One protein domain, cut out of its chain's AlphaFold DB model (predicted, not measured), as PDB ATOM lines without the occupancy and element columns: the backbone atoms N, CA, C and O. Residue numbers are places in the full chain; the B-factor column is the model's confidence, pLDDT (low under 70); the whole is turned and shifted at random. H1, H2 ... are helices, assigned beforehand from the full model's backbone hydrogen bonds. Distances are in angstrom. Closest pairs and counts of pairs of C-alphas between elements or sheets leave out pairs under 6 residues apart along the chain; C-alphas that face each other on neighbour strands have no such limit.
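This is residues 32 to 95 of the 95 residues of an uncharacterized protein of Streptococcus thermophilus (UniProt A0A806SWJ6). One long helix, H4, makes the long axis, and the shorter H2 packs on it at a steep angle through residues 79 to 83 of H4. The one-turn H1 sits beside the early part of H4, H3 makes a corner near the beginning of H4, and residues 88 to 95, of which 88 to 92 belong to H4, stick out. The printed part has 64 residues with four named helices, in the order H1, H2, H3, H4, and no named strand; the class is all helix. It is only just loose, close to compact, with a radius of gyration of the C-alphas of 13.0 A and spans of 47 by 23 by 17 A.

Residues 32 to 39 come before H1, residues 40 to 43, whose first C-alpha is at (176.469, 139.338, 115.804). H2 is residues 47 to 59, 18.8 A long from first to last C-alpha, and H3 is residues 62 to 70, 13.3 A long. H4 is residues 74 to 92, 26.6 A long, ending with C-alpha 92 at (168.591, 152.824, 92.666).

H2 and H4 touch at a steep tilt of 67 degrees, only just short of about perpendicular, and run opposite ways; their closest C-alphas, of Met 49 and Ser 83, are 5.3 A apart. H1 only just touches H4, with residue 76 of H4 alone; the closest C-alphas, of Leu 42 and Glu 76, are 7.4 A apart. H1 and H2 touch only at the corner by their link, only just, with 3 pairs of C-alphas within 8 A, the closest being Phe 43 and Met 49 at 6.5 A. H3 is close to H4 but not clearly touching; the closest C-alphas, of Tyr 68 and Leu 75, are 6.1 A apart. H3 is apart from H1 and H2. Every O i to N i+4 pair is within hydrogen-bond range in H4, against 7 of 9 in H2 and 4 of 5 in H3, and H1 is too short for such a pair.

The C-alphas farthest apart, of Asn 33 and Ile 95, are 47.8 A from each other. The printed part has no cut, and its three links are tight. The mean pLDDT of the printed part is 94.4, with residue 95, the chain's last, under 70.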
ATOM      1  N   PRO A  32     188.945 151.961 126.075       92.38
ATOM      2  CA  PRO A  32     188.248 151.156 127.065       92.38
ATOM      3  C   PRO A  32     189.096 149.949 127.487       92.38
ATOM      4  O   PRO A  32     189.804 149.359 126.675       92.38
ATOM      5  N   ASN A  33     188.923 149.489 128.730       92.38
ATOM      6  CA  ASN A  33     189.551 148.244 129.202       92.38
ATOM      7  C   ASN A  33     189.183 147.034 128.327       92.38
ATOM      8  O   ASN A  33     189.993 146.135 128.140       92.38
ATOM      9  N   ASN A  34     187.951 147.016 127.808       91.31
ATOM     10  CA  ASN A  34     187.467 146.014 126.868       91.31
ATOM     11  C   ASN A  34     186.800 146.733 125.699       91.31
ATOM     12  O   ASN A  34     185.802 147.424 125.892       91.31
ATOM     13  N   THR A  35     187.339 146.556 124.495       91.88
ATOM     14  CA  THR A  35     186.710 147.095 123.286       91.88
ATOM     15  C   THR A  35     185.449 146.301 122.969       91.88
ATOM     16  O   THR A  35     185.500 145.079 122.822       91.88
ATOM     17  N   TYR A  36     184.323 146.995 122.836       95.00
ATOM     18  CA  TYR A  36     183.091 146.400 122.345       95.00
ATOM     19  C   TYR A  36     183.221 146.055 120.860       95.00
ATOM     20  O   TYR A  36     183.531 146.909 120.034       95.00
ATOM     21  N   LEU A  37     182.988 144.786 120.523       93.88
ATOM     22  CA  LEU A  37     183.122 144.270 119.159       93.88
ATOM     23  C   LEU A  37     181.773 143.989 118.490       93.88
ATOM     24  O   LEU A  37     181.764 143.473 117.375       93.88
ATOM     25  N   GLY A  38     180.661 144.327 119.145       93.75
ATOM     26  CA  GLY A  38     179.315 144.002 118.681       93.75
ATOM     27  C   GLY A  38     178.872 142.586 119.053       93.75
ATOM     28  O   GLY A  38     179.695 141.696 119.283       93.75
ATOM     29  N   ASP A  39     177.560 142.374 119.074       94.94
ATOM     30  CA  ASP A  39     176.916 141.072 119.202       94.94
ATOM     31  C   ASP A  39     176.239 140.678 117.881       94.94
ATOM     32  O   ASP A  39     175.121 141.084 117.561       94.94
ATOM     33  N   ILE A  40     176.927 139.831 117.112       92.88
ATOM     34  CA  ILE A  40     176.469 139.338 115.804       92.88
ATOM     35  C   ILE A  40     175.145 138.564 115.921       92.88
ATOM     36  O   ILE A  40     174.374 138.516 114.961       92.88
ATOM     37  N   ASN A  41     174.817 137.997 117.089       94.50
ATOM     38  CA  ASN A  41     173.546 137.290 117.271       94.50
ATOM     39  C   ASN A  41     172.341 138.228 117.108       94.50
ATOM     40  O   ASN A  41     171.267 137.798 116.675       94.50
ATOM     41  N   LEU A  42     172.521 139.525 117.378       95.81
ATOM     42  CA  LEU A  42     171.483 140.538 117.198       95.81
ATOM     43  C   LEU A  42     171.147 140.787 115.721       95.81
ATOM     44  O   LEU A  42     170.081 141.327 115.427       95.81
ATOM     45  N   PHE A  43     171.987 140.329 114.787       96.00
ATOM     46  CA  PHE A  43     171.724 140.424 113.349       96.00
ATOM     47  C   PHE A  43     170.692 139.401 112.866       96.00
ATOM     48  O   PHE A  43     170.243 139.493 111.728       96.00
ATOM     49  N   LYS A  44     170.290 138.424 113.697       94.38
ATOM     50  CA  LYS A  44     169.251 137.425 113.367       94.38
ATOM     51  C   LYS A  44     169.501 136.690 112.039       94.38
ATOM     52  O   LYS A  44     168.566 136.435 111.285       94.38
ATOM     53  N   ASN A  45     170.759 136.332 111.777       93.38
ATOM     54  CA  ASN A  45     171.218 135.694 110.535       93.38
ATOM     55  C   ASN A  45     171.042 136.551 109.265       93.38
ATOM     56  O   ASN A  45     171.021 136.010 108.162       93.38
ATOM     57  N   ASP A  46     170.939 137.877 109.390       96.00
ATOM     58  CA  ASP A  46     171.017 138.776 108.240       96.00
ATOM     59  C   ASP A  46     172.450 138.767 107.671       96.00
ATOM     60  O   ASP A  46     173.399 139.312 108.253       96.00
ATOM     61  N   GLU A  47     172.615 138.112 106.521       95.31
ATOM     62  CA  GLU A  47     173.901 137.986 105.832       95.31
ATOM     63  C   GLU A  47     174.451 139.338 105.366       95.31
ATOM     64  O   GLU A  47     175.670 139.533 105.333       95.31
ATOM     65  N   LYS A  48     173.582 140.298 105.034       94.94
ATOM     66  CA  LYS A  48     173.998 141.618 104.554       94.94
ATOM     67  C   LYS A  48     174.552 142.453 105.693       94.94
ATOM     68  O   LYS A  48     175.628 143.030 105.544       94.94
ATOM     69  N   MET A  49     173.875 142.460 106.842       97.06
ATOM     70  CA  MET A  49     174.399 143.087 108.059       97.06
ATOM     71  C   MET A  49     175.704 142.427 108.502       97.06
ATOM     72  O   MET A  49     176.661 143.129 108.816       97.06
ATOM     73  N   SER A  50     175.783 141.094 108.457       96.25
ATOM     74  CA  SER A  50     177.003 140.354 108.809       96.25
ATOM     75  C   SER A  50     178.171 140.702 107.878       96.25
ATOM     76  O   SER A  50     179.285 140.962 108.331       96.25
ATOM     77  N   SER A  51     177.917 140.770 106.569       95.06
ATOM     78  CA  SER A  51     178.908 141.181 105.571       95.06
ATOM     79  C   SER A  51     179.337 142.639 105.758       95.06
ATOM     80  O   SER A  51     180.532 142.945 105.705       95.06
ATOM     81  N   PHE A  52     178.390 143.539 106.039       96.44
ATOM     82  CA  PHE A  52     178.691 144.934 106.348       96.44
ATOM     83  C   PHE A  52     179.583 145.030 107.587       96.44
ATOM     84  O   PHE A  52     180.655 145.620 107.503       96.44
ATOM     85  N   TYR A  53     179.208 144.377 108.689       97.00
ATOM     86  CA  TYR A  53     179.979 144.327 109.932       97.00
ATOM     87  C   TYR A  53     181.430 143.881 109.705       97.00
ATOM     88  O   TYR A  53     182.358 144.537 110.176       97.00
ATOM     89  N   LEU A  54     181.650 142.800 108.948       95.81
ATOM     90  CA  LEU A  54     182.998 142.283 108.688       95.81
ATOM     91  C   LEU A  54     183.882 143.267 107.913       95.81
ATOM     92  O   LEU A  54     185.099 143.271 108.105       95.81
ATOM     93  N   ASN A  55     183.298 144.069 107.024       94.94
ATOM     94  CA  ASN A  55     184.025 145.110 106.302       94.94
ATOM     95  C   ASN A  55     184.216 146.355 107.169       94.94
ATOM     96  O   ASN A  55     185.334 146.852 107.273       94.94
ATOM     97  N   HIS A  56     183.156 146.792 107.844       95.31
ATOM     98  CA  HIS A  56     183.152 147.936 108.749       95.31
ATOM     99  C   HIS A  56     184.210 147.783 109.841       95.31
ATOM    100  O   HIS A  56     185.044 148.662 110.016       95.31
ATOM    101  N   ARG A  57     184.297 146.602 110.465       93.88
ATOM    102  CA  ARG A  57     185.295 146.286 111.495       93.88
ATOM    103  C   ARG A  57     186.745 146.469 111.033       93.88
ATOM    104  O   ARG A  57     187.593 146.838 111.835       93.88
ATOM    105  N   LYS A  58     187.050 146.212 109.758       94.56
ATOM    106  CA  LYS A  58     188.411 146.381 109.211       94.56
ATOM    107  C   LYS A  58     188.794 147.848 109.025       94.56
ATOM    108  O   LYS A  58     189.979 148.141 108.915       94.56
ATOM    109  N   LEU A  59     187.804 148.732 108.939       94.06
ATOM    110  CA  LEU A  59     187.987 150.163 108.719       94.06
ATOM    111  C   LEU A  59     188.007 150.961 110.031       94.06
ATOM    112  O   LEU A  59     188.271 152.159 109.992       94.06
ATOM    113  N   GLN A  60     187.754 150.306 111.168       93.69
ATOM    114  CA  GLN A  60     187.713 150.952 112.476       93.69
ATOM    115  C   GLN A  60     189.089 151.494 112.885       93.69
ATOM    116  O   GLN A  60     190.103 150.794 112.812       93.69
ATOM    117  N   GLY A  61     189.112 152.743 113.342       93.75
ATOM    118  CA  GLY A  61     190.265 153.428 113.915       93.75
ATOM    119  C   GLY A  61     190.327 153.341 115.444       93.75
ATOM    120  O   GLY A  61     189.555 152.641 116.096       93.75
ATOM    121  N   GLN A  62     191.262 154.081 116.052       95.19
ATOM    122  CA  GLN A  62     191.420 154.090 117.517       95.19
ATOM    123  C   GLN A  62     190.213 154.714 118.225       95.19
ATOM    124  O   GLN A  62     189.769 154.199 119.250       95.19
ATOM    125  N   PHE A  63     189.642 155.774 117.640       95.12
ATOM    126  CA  PHE A  63     188.458 156.435 118.187       95.12
ATOM    127  C   PHE A  63     187.261 155.486 118.318       95.12
ATOM    128  O   PHE A  63     186.517 155.542 119.296       95.12
ATOM    129  N   ASP A  64     187.104 154.578 117.359       95.56
ATOM    130  CA  ASP A  64     185.972 153.660 117.295       95.56
ATOM    131  C   ASP A  64     185.916 152.718 118.498       95.56
ATOM    132  O   ASP A  64     184.837 152.402 118.996       95.56
ATOM    133  N   LYS A  65     187.076 152.349 119.057       94.81
ATOM    134  CA  LYS A  65     187.133 151.562 120.295       94.81
ATOM    135  C   LYS A  65     186.427 152.280 121.440       94.81
ATOM    136  O   LYS A  65     185.615 151.674 122.144       94.81
ATOM    137  N   HIS A  66     186.732 153.567 121.616       95.44
ATOM    138  CA  HIS A  66     186.093 154.419 122.613       95.44
ATOM    139  C   HIS A  66     184.600 154.571 122.317       95.44
ATOM    140  O   HIS A  66     183.765 154.324 123.190       95.44
ATOM    141  N   PHE A  67     184.267 154.937 121.081       95.19
ATOM    142  CA  PHE A  67     182.902 155.229 120.664       95.19
ATOM    143  C   PHE A  67     181.965 154.028 120.850       95.19
ATOM    144  O   PHE A  67     180.960 154.136 121.558       95.19
ATOM    145  N   TYR A  68     182.328 152.860 120.314       96.12
ATOM    146  CA  TYR A  68     181.498 151.653 120.389       96.12
ATOM    147  C   TYR A  68     181.362 151.090 121.794       96.12
ATOM    148  O   TYR A  68     180.349 150.477 122.116       96.12
ATOM    149  N   SER A  69     182.349 151.326 122.653       95.56
ATOM    150  CA  SER A  69     182.284 150.878 124.046       95.56
ATOM    151  C   SER A  69     181.510 151.847 124.943       95.56
ATOM    152  O   SER A  69     181.131 151.480 126.052       95.56
ATOM    153  N   SER A  70     181.262 153.074 124.475       94.88
ATOM    154  CA  SER A  70     180.572 154.117 125.244       94.88
ATOM    155  C   SER A  70     179.067 154.164 124.989       94.88
ATOM    156  O   SER A  70     178.331 154.733 125.796       94.88
ATOM    157  N   ILE A  71     178.592 153.587 123.882       95.19
ATOM    158  CA  ILE A  71     177.183 153.633 123.487       95.19
ATOM    159  C   ILE A  71     176.687 152.206 123.223       95.19
ATOM    160  O   ILE A  71     177.085 151.594 122.233       95.19
ATOM    161  N   PRO A  72     175.800 151.663 124.074       94.50
ATOM    162  CA  PRO A  72     175.232 150.340 123.857       94.50
ATOM    163  C   PRO A  72     174.560 150.221 122.486       94.50
ATOM    164  O   PRO A  72     173.808 151.106 122.080       94.50
ATOM    165  N   PHE A  73     174.803 149.098 121.810       95.44
ATOM    166  CA  PHE A  73     174.186 148.705 120.537       95.44
ATOM    167  C   PHE A  73     174.482 149.597 119.318       95.44
ATOM    168  O   PHE A  73     173.916 149.388 118.245       95.44
ATOM    169  N   ILE A  74     175.347 150.610 119.445       97.00
ATOM    170  CA  ILE A  74     175.578 151.563 118.352       97.00
ATOM    171  C   ILE A  74     176.219 150.898 117.128       97.00
ATOM    172  O   ILE A  74     175.888 151.248 115.999       97.00
ATOM    173  N   LEU A  75     177.094 149.910 117.336       97.00
ATOM    174  CA  LEU A  75     177.776 149.209 116.250       97.00
ATOM    175  C   LEU A  75     176.789 148.358 115.439       97.00
ATOM    176  O   LEU A  75     176.865 148.296 114.213       97.00
ATOM    177  N   GLU A  76     175.824 147.736 116.109       97.44
ATOM    178  CA  GLU A  76     174.727 146.999 115.495       97.44
ATOM    179  C   GLU A  76     173.824 147.926 114.684       97.44
ATOM    180  O   GLU A  76     173.451 147.594 113.556       97.44
ATOM    181  N   GLU A  77     173.506 149.100 115.230       97.44
ATOM    182  CA  GLU A  77     172.703 150.102 114.536       97.44
ATOM    183  C   GLU A  77     173.417 150.675 113.310       97.44
ATOM    184  O   GLU A  77     172.799 150.803 112.249       97.44
ATOM    185  N   GLU A  78     174.724 150.931 113.393       96.94
ATOM    186  CA  GLU A  78     175.533 151.296 112.228       96.94
ATOM    187  C   GLU A  78     175.497 150.207 111.155       96.94
ATOM    188  O   GLU A  78     175.300 150.511 109.978       96.94
ATOM    189  N   CYS A  79     175.599 148.932 111.544       97.56
ATOM    190  CA  CYS A  79     175.495 147.819 110.600       97.56
ATOM    191  C   CYS A  79     174.101 147.729 109.962       97.56
ATOM    192  O   CYS A  79     173.985 147.442 108.767       97.56
ATOM    193  N   ARG A  80     173.036 148.011 110.724       97.25
ATOM    194  CA  ARG A  80     171.652 148.005 110.228       97.25
ATOM    195  C   ARG A  80     171.432 149.115 109.204       97.25
ATOM    196  O   ARG A  80     170.891 148.865 108.127       97.25
ATOM    197  N   VAL A  81     171.867 150.334 109.522       97.75
ATOM    198  CA  VAL A  81     171.756 151.494 108.625       97.75
ATOM    199  C   VAL A  81     172.644 151.316 107.394       97.75
ATOM    200  O   VAL A  81     172.183 151.538 106.276       97.75
ATOM    201  N   GLY A  82     173.884 150.864 107.576       96.75
ATOM    202  CA  GLY A  82     174.834 150.624 106.493       96.75
ATOM    203  C   GLY A  82     174.354 149.569 105.498       96.75
ATOM    204  O   GLY A  82     174.398 149.794 104.287       96.75
ATOM    205  N   SER A  83     173.814 148.452 105.997       96.88
ATOM    206  CA  SER A  83     173.187 147.414 105.167       96.88
ATOM    207  C   SER A  83     171.996 147.963 104.371       96.88
ATOM    208  O   SER A  83     171.924 147.793 103.153       96.88
ATOM    209  N   ALA A  84     171.098 148.710 105.026       96.62
ATOM    210  CA  ALA A  84     169.941 149.315 104.365       96.62
ATOM    211  C   ALA A  84     170.336 150.351 103.296       96.62
ATOM    212  O   ALA A  84     169.698 150.430 102.244       96.62
ATOM    213  N   LEU A  85     171.393 151.132 103.539       96.81
ATOM    214  CA  LEU A  85     171.909 152.102 102.575       96.81
ATOM    215  C   LEU A  85     172.493 151.409 101.340       96.81
ATOM    216  O   LEU A  85     172.210 151.830 100.218       96.81
ATOM    217  N   LYS A  86     173.262 150.332 101.532       93.88
ATOM    218  CA  LYS A  86     173.779 149.512 100.429       93.88
ATOM    219  C   LYS A  86     172.636 148.967  99.570       93.88
ATOM    220  O   LYS A  86     172.650 149.149  98.356       93.88
ATOM    221  N   ASP A  87     171.612 148.402 100.206       93.94
ATOM    222  CA  ASP A  87     170.413 147.898  99.527       93.94
ATOM    223  C   ASP A  87     169.668 148.982  98.738       93.94
ATOM    224  O   ASP A  87     169.158 148.729  97.644       93.94
ATOM    225  N   TYR A  88     169.575 150.190  99.296       95.94
ATOM    226  CA  TYR A  88     168.962 151.325  98.616       95.94
ATOM    227  C   TYR A  88     169.740 151.712  97.352       95.94
ATOM    228  O   TYR A  88     169.133 151.898  96.296       95.94
ATOM    229  N   LEU A  89     171.070 151.805  97.445       95.38
ATOM    230  CA  LEU A  89     171.934 152.173  96.322       95.38
ATOM    231  C   LEU A  89     171.889 151.128  95.203       95.38
ATOM    232  O   LEU A  89     171.691 151.493  94.050       95.38
ATOM    233  N   GLU A  90     171.965 149.837  95.538       93.44
ATOM    234  CA  GLU A  90     171.872 148.747  94.555       93.44
ATOM    235  C   GLU A  90     170.548 148.781  93.781       93.44
ATOM    236  O   GLU A  90     170.525 148.602  92.565       93.44
ATOM    237  N   LYS A  91     169.432 149.057  94.467       94.19
ATOM    238  CA  LYS A  91     168.118 149.190  93.823       94.19
ATOM    239  C   LYS A  91     168.009 150.444  92.965       94.19
ATOM    240  O   LYS A  91     167.403 150.381  91.901       94.19
ATOM    241  N   ARG A  92     168.570 151.566  93.423       93.38
ATOM    242  CA  ARG A  92     168.591 152.824  92.666       93.38
ATOM    243  C   ARG A  92     169.366 152.665  91.361       93.38
ATOM    244  O   ARG A  92     168.901 153.140  90.339       93.38
ATOM    245  N   ASP A  93     170.514 151.996  91.410       89.75
ATOM    246  CA  ASP A  93     171.406 151.829  90.258       89.75
ATOM    247  C   ASP A  93     170.931 150.712  89.297       89.75
ATOM    248  O   ASP A  93     171.490 150.546  88.215       89.75
ATOM    249  N   SER A  94     169.895 149.953  89.678       82.50
ATOM    250  CA  SER A  94     169.240 148.929  88.843       82.50
ATOM    251  C   SER A  94     168.076 149.468  87.990       82.50
ATOM    252  O   SER A  94     167.398 148.677  87.332       82.50
ATOM    253  N   ILE A  95     167.811 150.778  88.038       62.31
ATOM    254  CA  ILE A  95     166.772 151.494  87.271       62.31
ATOM    255  C   ILE A  95     167.447 152.336  86.190       62.31
ATOM    256  O   ILE A  95     166.922 152.343  85.055       62.31
TER     257      ILE A  95